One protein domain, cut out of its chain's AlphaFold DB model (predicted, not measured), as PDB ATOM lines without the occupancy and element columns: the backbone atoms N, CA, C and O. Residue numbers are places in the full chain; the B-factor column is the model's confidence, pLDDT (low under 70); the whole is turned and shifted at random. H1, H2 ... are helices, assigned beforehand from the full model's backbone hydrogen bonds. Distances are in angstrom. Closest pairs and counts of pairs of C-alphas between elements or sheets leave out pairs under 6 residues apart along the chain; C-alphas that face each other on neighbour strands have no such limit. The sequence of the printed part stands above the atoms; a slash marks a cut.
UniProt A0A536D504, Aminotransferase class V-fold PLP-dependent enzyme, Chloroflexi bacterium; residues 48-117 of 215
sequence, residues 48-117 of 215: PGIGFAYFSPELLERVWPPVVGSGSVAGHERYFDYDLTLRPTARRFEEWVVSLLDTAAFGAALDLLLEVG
ATOM      1  N   PRO A  48     142.586 179.008 182.249       76.75
ATOM      2  CA  PRO A  48     143.999 178.915 181.910       76.75
ATOM      3  C   PRO A  48     144.851 179.758 182.872       76.75
ATOM      4  O   PRO A  48     144.411 180.787 183.370       76.75
ATOM      5  N   GLY A  49     146.103 179.347 183.088       76.62
ATOM      6  CA  GLY A  49     147.070 180.114 183.888       76.62
ATOM      7  C   GLY A  49     147.126 179.752 185.373       76.62
ATOM      8  O   GLY A  49     148.007 180.249 186.069       76.62
ATOM      9  N   ILE A  50     146.270 178.838 185.841       81.38
ATOM     10  CA  ILE A  50     146.323 178.299 187.200       81.38
ATOM     11  C   ILE A  50     146.376 176.770 187.212       81.38
ATOM     12  O   ILE A  50     145.866 176.080 186.329       81.38
ATOM     13  N   GLY A  51     147.024 176.239 188.240       78.50
ATOM     14  CA  GLY A  51     147.065 174.828 188.574       78.50
ATOM     15  C   GLY A  51     147.605 174.664 189.988       78.50
ATOM     16  O   GLY A  51     147.879 175.646 190.675       78.50
ATOM     17  N   PHE A  52     147.781 173.422 190.417       80.19
ATOM     18  CA  PHE A  52     148.386 173.115 191.706       80.19
ATOM     19  C   PHE A  52     149.476 172.062 191.543       80.19
ATOM     20  O   PHE A  52     149.459 171.253 190.615       80.19
ATOM     21  N   ALA A  53     150.419 172.075 192.477       78.50
ATOM     22  CA  ALA A  53     151.433 171.051 192.620       78.50
ATOM     23  C   ALA A  53     151.346 170.479 194.033       78.50
ATOM     24  O   ALA A  53     151.252 171.217 195.014       78.50
ATOM     25  N   TYR A  54     151.382 169.155 194.127       81.69
ATOM     26  CA  TYR A  54     151.502 168.457 195.395       81.69
ATOM     27  C   TYR A  54     152.959 168.047 195.604       81.69
ATOM     28  O   TYR A  54     153.594 167.493 194.707       81.69
ATOM     29  N   PHE A  55     153.466 168.292 196.808       82.62
ATOM     30  CA  PHE A  55     154.779 167.841 197.243       82.62
ATOM     31  C   PHE A  55     154.579 166.939 198.454       82.62
ATOM     32  O   PHE A  55     153.995 167.374 199.449       82.62
ATOM     33  N   SER A  56     155.065 165.696 198.383       84.38
ATOM     34  CA  SER A  56     155.133 164.863 199.584       84.38
ATOM     35  C   SER A  56     156.109 165.488 200.592       84.38
ATOM     36  O   SER A  56     157.016 166.220 200.172       84.38
ATOM     37  N   PRO A  57     155.971 165.208 201.899       86.75
ATOM     38  CA  PRO A  57     156.908 165.705 202.905       86.75
ATOM     39  C   PRO A  57     158.373 165.390 202.563       86.75
ATOM     40  O   PRO A  57     159.224 166.274 202.611       86.75
ATOM     41  N   GLU A  58     158.652 164.172 202.098       88.06
ATOM     42  CA  GLU A  58     160.000 163.711 201.745       88.06
ATOM     43  C   GLU A  58     160.544 164.417 200.501       88.06
ATOM     44  O   GLU A  58     161.741 164.692 200.402       88.06
ATOM     45  N   LEU A  59     159.680 164.706 199.520       85.12
ATOM     46  CA  LEU A  59     160.080 165.465 198.342       85.12
ATOM     47  C   LEU A  59     160.384 166.912 198.729       85.12
ATOM     48  O   LEU A  59     161.393 167.456 198.289       85.12
ATOM     49  N   LEU A  60     159.545 167.512 199.571       88.56
ATOM     50  CA  LEU A  60     159.642 168.908 199.993       88.56
ATOM     51  C   LEU A  60     160.946 169.225 200.746       88.56
ATOM     52  O   LEU A  60     161.431 170.354 200.683       88.56
ATOM     53  N   GLU A  61     161.536 168.239 201.421       88.88
ATOM     54  CA  GLU A  61     162.865 168.343 202.043       88.88
ATOM     55  C   GLU A  61     164.018 168.314 201.029       88.88
ATOM     56  O   GLU A  61     165.121 168.777 201.319       88.88
ATOM     57  N   ARG A  62     163.776 167.773 199.833       90.75
ATOM     58  CA  ARG A  62     164.798 167.511 198.807       90.75
ATOM     59  C   ARG A  62     164.737 168.465 197.622       90.75
ATOM     60  O   ARG A  62     165.673 168.486 196.824       90.75
ATOM     61  N   VAL A  63     163.649 169.218 197.478       89.19
ATOM     62  CA  VAL A  63     163.464 170.182 196.389       89.19
ATOM     63  C   VAL A  63     163.564 171.613 196.889       89.19
ATOM     64  O   VAL A  63     163.095 171.955 197.974       89.19
ATOM     65  N   TRP A  64     164.156 172.461 196.054       90.12
ATOM     66  CA  TRP A  64     164.277 173.887 196.317       90.12
ATOM     67  C   TRP A  64     163.490 174.683 195.275       90.12
ATOM     68  O   TRP A  64     163.507 174.303 194.098       90.12
ATOM     69  N   PRO A  65     162.796 175.765 195.670       90.25
ATOM     70  CA  PRO A  65     162.139 176.641 194.713       90.25
ATOM     71  C   PRO A  65     163.178 177.262 193.760       90.25
ATOM     72  O   PRO A  65     164.192 177.786 194.230       90.25
ATOM     73  N   PRO A  66     162.964 177.193 192.431       87.38
ATOM     74  CA  PRO A  66     163.903 177.745 191.451       87.38
ATOM     75  C   PRO A  66     163.934 179.276 191.482       87.38
ATOM     76  O   PRO A  66     164.923 179.888 191.085       87.38
ATOM     77  N   VAL A  67     162.855 179.883 191.965       88.44
ATOM     78  CA  VAL A  67     162.726 181.313 192.189       88.44
ATOM     79  C   VAL A  67     162.114 181.497 193.573       88.44
ATOM     80  O   VAL A  67     161.200 180.776 193.966       88.44
ATOM     81  N   VAL A  68     162.674 182.427 194.338       90.62
ATOM     82  CA  VAL A  68     162.241 182.742 195.700       90.62
ATOM     83  C   VAL A  68     161.736 184.171 195.688       90.62
ATOM     84  O   VAL A  68     162.492 185.094 195.386       90.62
ATOM     85  N   GLY A  69     160.463 184.344 196.018       88.88
ATOM     86  CA  GLY A  69     159.868 185.656 196.223       88.88
ATOM     87  C   GLY A  69     159.398 185.827 197.664       88.88
ATOM     88  O   GLY A  69     159.581 184.954 198.512       88.88
ATOM     89  N   SER A  70     158.787 186.967 197.969       88.00
ATOM     90  CA  SER A  70     158.350 187.251 199.340       88.00
ATOM     91  C   SER A  70     157.218 186.310 199.799       88.00
ATOM     92  O   SER A  70     157.154 185.987 200.979       88.00
ATOM     93  N   GLY A  71     156.419 185.726 198.896       88.88
ATOM     94  CA  GLY A  71     155.465 184.664 199.259       88.88
ATOM     95  C   GLY A  71     156.134 183.359 199.729       88.88
ATOM     96  O   GLY A  71     155.558 182.616 200.529       88.88
ATOM     97  N   SER A  72     157.385 183.123 199.320       92.25
ATOM     98  CA  SER A  72     158.126 181.889 199.590       92.25
ATOM     99  C   SER A  72     158.684 181.786 201.014       92.25
ATOM    100  O   SER A  72     158.960 180.677 201.485       92.25
ATOM    101  N   VAL A  73     158.891 182.917 201.696       93.31
ATOM    102  CA  VAL A  73     159.618 182.995 202.977       93.31
ATOM    103  C   VAL A  73     158.673 183.072 204.179       93.31
ATOM    104  O   VAL A  73     157.517 183.493 204.075       93.31
ATOM    105  N   ALA A  74     159.148 182.612 205.337       91.88
ATOM    106  CA  ALA A  74     158.363 182.567 206.568       91.88
ATOM    107  C   ALA A  74     158.125 183.963 207.172       91.88
ATOM    108  O   ALA A  74     157.062 184.201 207.732       91.88
ATOM    109  N   GLY A  75     159.093 184.876 207.037       88.56
ATOM    110  CA  GLY A  75     159.067 186.226 207.613       88.56
ATOM    111  C   GLY A  75     158.668 187.339 206.649       88.56
ATOM    112  O   GLY A  75     159.184 188.445 206.765       88.56
ATOM    113  N   HIS A  76     157.813 187.055 205.666       84.00
ATOM    114  CA  HIS A  76     157.544 187.946 204.529       84.00
ATOM    115  C   HIS A  76     157.040 189.356 204.885       84.00
ATOM    116  O   HIS A  76     157.214 190.286 204.102       84.00
ATOM    117  N   GLU A  77     156.444 189.528 206.064       86.25
ATOM    118  CA  GLU A  77     155.982 190.809 206.600       86.25
ATOM    119  C   GLU A  77     157.108 191.705 207.151       86.25
ATOM    120  O   GLU A  77     156.892 192.891 207.413       86.25
ATOM    121  N   ARG A  78     158.322 191.171 207.331       86.75
ATOM    122  CA  ARG A  78     159.474 191.907 207.865       86.75
ATOM    123  C   ARG A  78     160.255 192.595 206.737       86.75
ATOM    124  O   ARG A  78     161.377 192.226 206.428       86.75
ATOM    125  N   TYR A  79     159.675 193.636 206.136       78.06
ATOM    126  CA  TYR A  79     160.175 194.291 204.907       78.06
ATOM    127  C   TYR A  79     161.647 194.751 204.899       78.06
ATOM    128  O   TYR A  79     162.221 194.909 203.824       78.06
ATOM    129  N   PHE A  80     162.253 194.995 206.064       85.94
ATOM    130  CA  PHE A  80     163.648 195.443 206.184       85.94
ATOM    131  C   PHE A  80     164.588 194.377 206.763       85.94
ATOM    132  O   PHE A  80     165.776 194.640 206.937       85.94
ATOM    133  N   ASP A  81     164.061 193.189 207.053       85.00
ATOM    134  CA  ASP A  81     164.800 192.032 207.543       85.00
ATOM    135  C   ASP A  81     164.823 190.967 206.441       85.00
ATOM    136  O   ASP A  81     163.828 190.295 206.170       85.00
ATOM    137  N   TYR A  82     165.962 190.849 205.758       83.00
ATOM    138  CA  TYR A  82     166.135 189.978 204.591       83.00
ATOM    139  C   TYR A  82     166.398 188.514 204.990       83.00
ATOM    140  O   TYR A  82     167.345 187.883 204.519       83.00
ATOM    141  N   ASP A  83     165.551 187.973 205.863       89.94
ATOM    142  CA  ASP A  83     165.546 186.568 206.262       89.94
ATOM    143  C   ASP A  83     164.896 185.703 205.169       89.94
ATOM    144  O   ASP A  83     163.681 185.713 204.960       89.94
ATOM    145  N   LEU A  84     165.727 184.929 204.466       90.31
ATOM    146  CA  LEU A  84     165.304 184.041 203.380       90.31
ATOM    147  C   LEU A  84     164.895 182.639 203.858       90.31
ATOM    148  O   LEU A  84     164.821 181.711 203.048       90.31
ATOM    149  N   THR A  85     164.623 182.460 205.153       93.69
ATOM    150  CA  THR A  85     164.096 181.199 205.685       93.69
ATOM    151  C   THR A  85     162.797 180.835 204.964       93.69
ATOM    152  O   THR A  85     161.771 181.509 205.093       93.69
ATOM    153  N   LEU A  86     162.844 179.757 204.177       93.69
ATOM    154  CA  LEU A  86     161.708 179.295 203.386       93.69
ATOM    155  C   LEU A  86     160.572 178.803 204.281       93.69
ATOM    156  O   LEU A  86     160.789 178.251 205.362       93.69
ATOM    157  N   ARG A  87     159.339 178.936 203.790       93.19
ATOM    158  CA  ARG A  87     158.179 178.332 204.447       93.19
ATOM    159  C   ARG A  87     158.361 176.815 204.540       93.19
ATOM    160  O   ARG A  87     158.780 176.187 203.567       93.19
ATOM    161  N   PRO A  88     157.966 176.184 205.657       92.25
ATOM    162  CA  PRO A  88     158.108 174.742 205.812       92.25
ATOM    163  C   PRO A  88     157.163 173.957 204.889       92.25
ATOM    164  O   PRO A  88     157.401 172.781 204.650       92.25
ATOM    165  N   THR A  89     156.138 174.593 204.315       91.75
ATOM    166  CA  THR A  89     155.149 173.970 203.419       91.75
ATOM    167  C   THR A  89     155.468 174.199 201.937       91.75
ATOM    168  O   THR A  89     156.355 174.981 201.587       91.75
ATOM    169  N   ALA A  90     154.700 173.555 201.050       90.38
ATOM    170  CA  ALA A  90     154.770 173.766 199.600       90.38
ATOM    171  C   ALA A  90     154.506 175.223 199.170       90.38
ATOM    172  O   ALA A  90     154.898 175.613 198.075       90.38
ATOM    173  N   ARG A  91     153.948 176.070 200.050       90.00
ATOM    174  CA  ARG A  91     153.818 177.514 199.795       90.00
ATOM    175  C   ARG A  91     155.159 178.212 199.554       90.00
ATOM    176  O   ARG A  91     155.175 179.308 199.021       90.00
ATOM    177  N   ARG A  92     156.298 177.584 199.878       92.06
ATOM    178  CA  ARG A  92     157.625 178.094 199.482       92.06
ATOM    179  C   ARG A  92     157.804 178.237 197.958       92.06
ATOM    180  O   ARG A  92     158.689 178.966 197.528       92.06
ATOM    181  N   PHE A  93     156.973 177.565 197.158       89.56
ATOM    182  CA  PHE A  93     156.939 177.670 195.694       89.56
ATOM    183  C   PHE A  93     155.934 178.722 195.183       89.56
ATOM    184  O   PHE A  93     155.843 178.942 193.980       89.56
ATOM    185  N   GLU A  94     155.189 179.384 196.073       90.19
ATOM    186  CA  GLU A  94     154.321 180.520 195.748       90.19
ATOM    187  C   GLU A  94     155.140 181.807 195.905       90.19
ATOM    188  O   GLU A  94     155.197 182.408 196.974       90.19
ATOM    189  N   GLU A  95     155.837 182.209 194.844       84.62
ATOM    190  CA  GLU A  95     156.794 183.327 194.883       84.62
ATOM    191  C   GLU A  95     156.147 184.655 195.294       84.62
ATOM    192  O   GLU A  95     156.752 185.491 195.973       84.62
ATOM    193  N   TRP A  96     154.895 184.855 194.896       82.00
ATOM    194  CA  TRP A  96     154.151 186.069 195.178       82.00
ATOM    195  C   TRP A  96     152.651 185.804 195.271       82.00
ATOM    196  O   TRP A  96     152.211 184.663 195.396       82.00
ATOM    197  N   VAL A  97     151.862 186.877 195.255       78.31
ATOM    198  CA  VAL A  97     150.404 186.806 195.304       78.31
ATOM    199  C   VAL A  97     149.892 185.973 194.131       78.31
ATOM    200  O   VAL A  97     150.057 186.347 192.969       78.31
ATOM    201  N   VAL A  98     149.255 184.849 194.452       80.38
ATOM    202  CA  VAL A  98     148.523 184.028 193.483       80.38
ATOM    203  C   VAL A  98     147.303 184.814 193.003       80.38
ATOM    204  O   VAL A  98     146.673 185.532 193.782       80.38
ATOM    205  N   SER A  99     146.957 184.683 191.723       84.38
ATOM    206  CA  SER A  99     145.761 185.316 191.164       84.38
ATOM    207  C   SER A  99     144.512 184.899 191.941       84.38
ATOM    208  O   SER A  99     144.109 183.734 191.928       84.38
ATOM    209  N   LEU A 100     143.891 185.860 192.632       82.56
ATOM    210  CA  LEU A 100     142.693 185.622 193.437       82.56
ATOM    211  C   LEU A 100     141.503 185.215 192.561       82.56
ATOM    212  O   LEU A 100     140.749 184.323 192.940       82.56
ATOM    213  N   LEU A 101     141.353 185.848 191.393       84.19
ATOM    214  CA  LEU A 101     140.279 185.529 190.453       84.19
ATOM    215  C   LEU A 101     140.425 184.113 189.902       84.19
ATOM    216  O   LEU A 101     139.466 183.345 189.952       84.19
ATOM    217  N   ASP A 102     141.624 183.756 189.436       83.31
ATOM    218  CA  ASP A 102     141.847 182.427 188.867       83.31
ATOM    219  C   ASP A 102     141.709 181.354 189.946       83.31
ATOM    220  O   ASP A 102     141.149 180.295 189.689       83.31
ATOM    221  N   THR A 103     142.135 181.653 191.179       82.81
ATOM    222  CA  THR A 103     141.983 180.753 192.332       82.81
ATOM    223  C   THR A 103     140.518 180.536 192.686       82.81
ATOM    224  O   THR A 103     140.108 179.396 192.888       82.81
ATOM    225  N   ALA A 104     139.711 181.598 192.734       83.00
ATOM    226  CA  ALA A 104     138.281 181.491 193.011       83.00
ATOM    227  C   ALA A 104     137.545 180.713 191.907       83.00
ATOM    228  O   ALA A 104     136.757 179.818 192.206       83.00
ATOM    229  N   ALA A 105     137.836 181.007 190.637       81.25
ATOM    230  CA  ALA A 105     137.241 180.306 189.502       81.25
ATOM    231  C   ALA A 105     137.665 178.828 189.444       81.25
ATOM    232  O   ALA A 105     136.837 177.955 189.194       81.25
ATOM    233  N   PHE A 106     138.938 178.531 189.719       78.75
ATOM    234  CA  PHE A 106     139.436 177.160 189.799       78.75
ATOM    235  C   PHE A 106     138.809 176.392 190.969       78.75
ATOM    236  O   PHE A 106     138.414 175.245 190.791       78.75
ATOM    237  N   GLY A 107     138.658 177.033 192.133       80.62
ATOM    238  CA  GLY A 107     137.944 176.469 193.281       80.62
ATOM    239  C   GLY A 107     136.507 176.080 192.930       80.62
ATOM    240  O   GLY A 107     136.126 174.936 193.141       80.62
ATOM    241  N   ALA A 108     135.758 176.974 192.281       82.06
ATOM    242  CA  ALA A 108     134.396 176.682 191.830       82.06
ATOM    243  C   ALA A 108     134.332 175.525 190.810       82.06
ATOM    244  O   ALA A 108     133.410 174.712 190.850       82.06
ATOM    245  N   ALA A 109     135.312 175.420 189.904       80.12
ATOM    246  CA  ALA A 109     135.396 174.301 188.964       80.12
ATOM    247  C   ALA A 109     135.657 172.962 189.680       80.12
ATOM    248  O   ALA A 109     135.063 171.947 189.318       80.12
ATOM    249  N   LEU A 110     136.511 172.958 190.711       78.75
ATOM    250  CA  LEU A 110     136.740 171.779 191.547       78.75
ATOM    251  C   LEU A 110     135.498 171.399 192.355       78.75
ATOM    252  O   LEU A 110     135.163 170.217 192.389       78.75
ATOM    253  N   ASP A 111     134.803 172.370 192.950       81.75
ATOM    254  CA  ASP A 111     133.565 172.125 193.696       81.75
ATOM    255  C   ASP A 111     132.518 171.438 192.808       81.75
ATOM    256  O   ASP A 111     131.949 170.426 193.208       81.75
ATOM    257  N   LEU A 112     132.350 171.900 191.563       80.50
ATOM    258  CA  LEU A 112     131.469 171.258 190.583       80.50
ATOM    259  C   LEU A 112     131.882 169.804 190.290       80.50
ATOM    260  O   LEU A 112     131.036 168.914 190.250       80.50
ATOM    261  N   LEU A 113     133.176 169.539 190.077       75.94
ATOM    262  CA  LEU A 113     133.668 168.178 189.813       75.94
ATOM    263  C   LEU A 113     133.447 167.248 191.014       75.94
ATOM    264  O   LEU A 113     133.113 166.077 190.833       75.94
ATOM    265  N   LEU A 114     133.626 167.763 192.232       81.62
ATOM    266  CA  LEU A 114     133.406 167.022 193.471       81.62
ATOM    267  C   LEU A 114     131.916 166.789 193.749       81.62
ATOM    268  O   LEU A 114     131.569 165.718 194.240       81.62
ATOM    269  N   GLU A 115     131.048 167.742 193.404       87.38
ATOM    270  CA  GLU A 115     129.590 167.606 193.502       87.38
ATOM    271  C   GLU A 115     129.062 166.506 192.570       87.38
ATOM    272  O   GLU A 115     128.248 165.683 192.988       87.38
ATOM    273  N   VAL A 116     129.552 166.451 191.326       81.38
ATOM    274  CA  VAL A 116     129.203 165.373 190.380       81.38
ATOM    275  C   VAL A 116     129.805 164.032 190.821       81.38
ATOM    276  O   VAL A 116     129.170 162.988 190.670       81.38
ATOM    277  N   GLY A 117     131.017 164.062 191.378       83.19
ATOM    278  CA  GLY A 117     131.763 162.891 191.825       83.19
ATOM    279  C   GLY A 117     132.743 162.384 190.766       83.19
ATOM    280  O   GLY A 117     132.377 162.113 189.621       83.19
TER     281      GLY A 117
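What this domain is: This is residues 48 to 117 of the 215 residues of the protein "Aminotransferase class V-fold PLP-dependent enzyme" of Chloroflexi bacterium (UniProt A0A536D504). There is little regular structure here: a loose body of loops holds two short helices, H1 and H2, and one long helix, H3, runs out from it as an arm, residues 107 to 117 sticking out. The 70 printed residues have three named helices, in the order H1, H2, H3, and no named strand; the class is all helix, with 25 residues in named elements. The whole is loose, with a radius of gyration of the C-alphas of 14.8 A, and elongated, spanning 46 by 28 by 17 A.

How they stand to each other: H3, residues 100 to 116, is apart from H2, residues 90 to 93, and from H1, residues 57 to 60. H1 and H2 are close but not clearly touching; their closest C-alphas, of Leu 60 and Ala 90, are 6.9 A apart. Every O i to N i+4 pair in H3 is within hydrogen-bond range; H1 and H2 are too short for such a pair.

Where its parts are: H3 measures 24.5 A, from C-alpha 100 at (142.693, 185.622, 193.437) to C-alpha 116 at (129.203, 165.373, 190.380). H2 measures 5.9 A and H1 5.1 A.

The domain as a whole: The C-alphas farthest apart, of Phe 80 and Val 116, are 48.4 A apart. The link H1 to H2, residues 61 to 89, is long. The printed part has no cut, and no printed residue is under 70 in pLDDT.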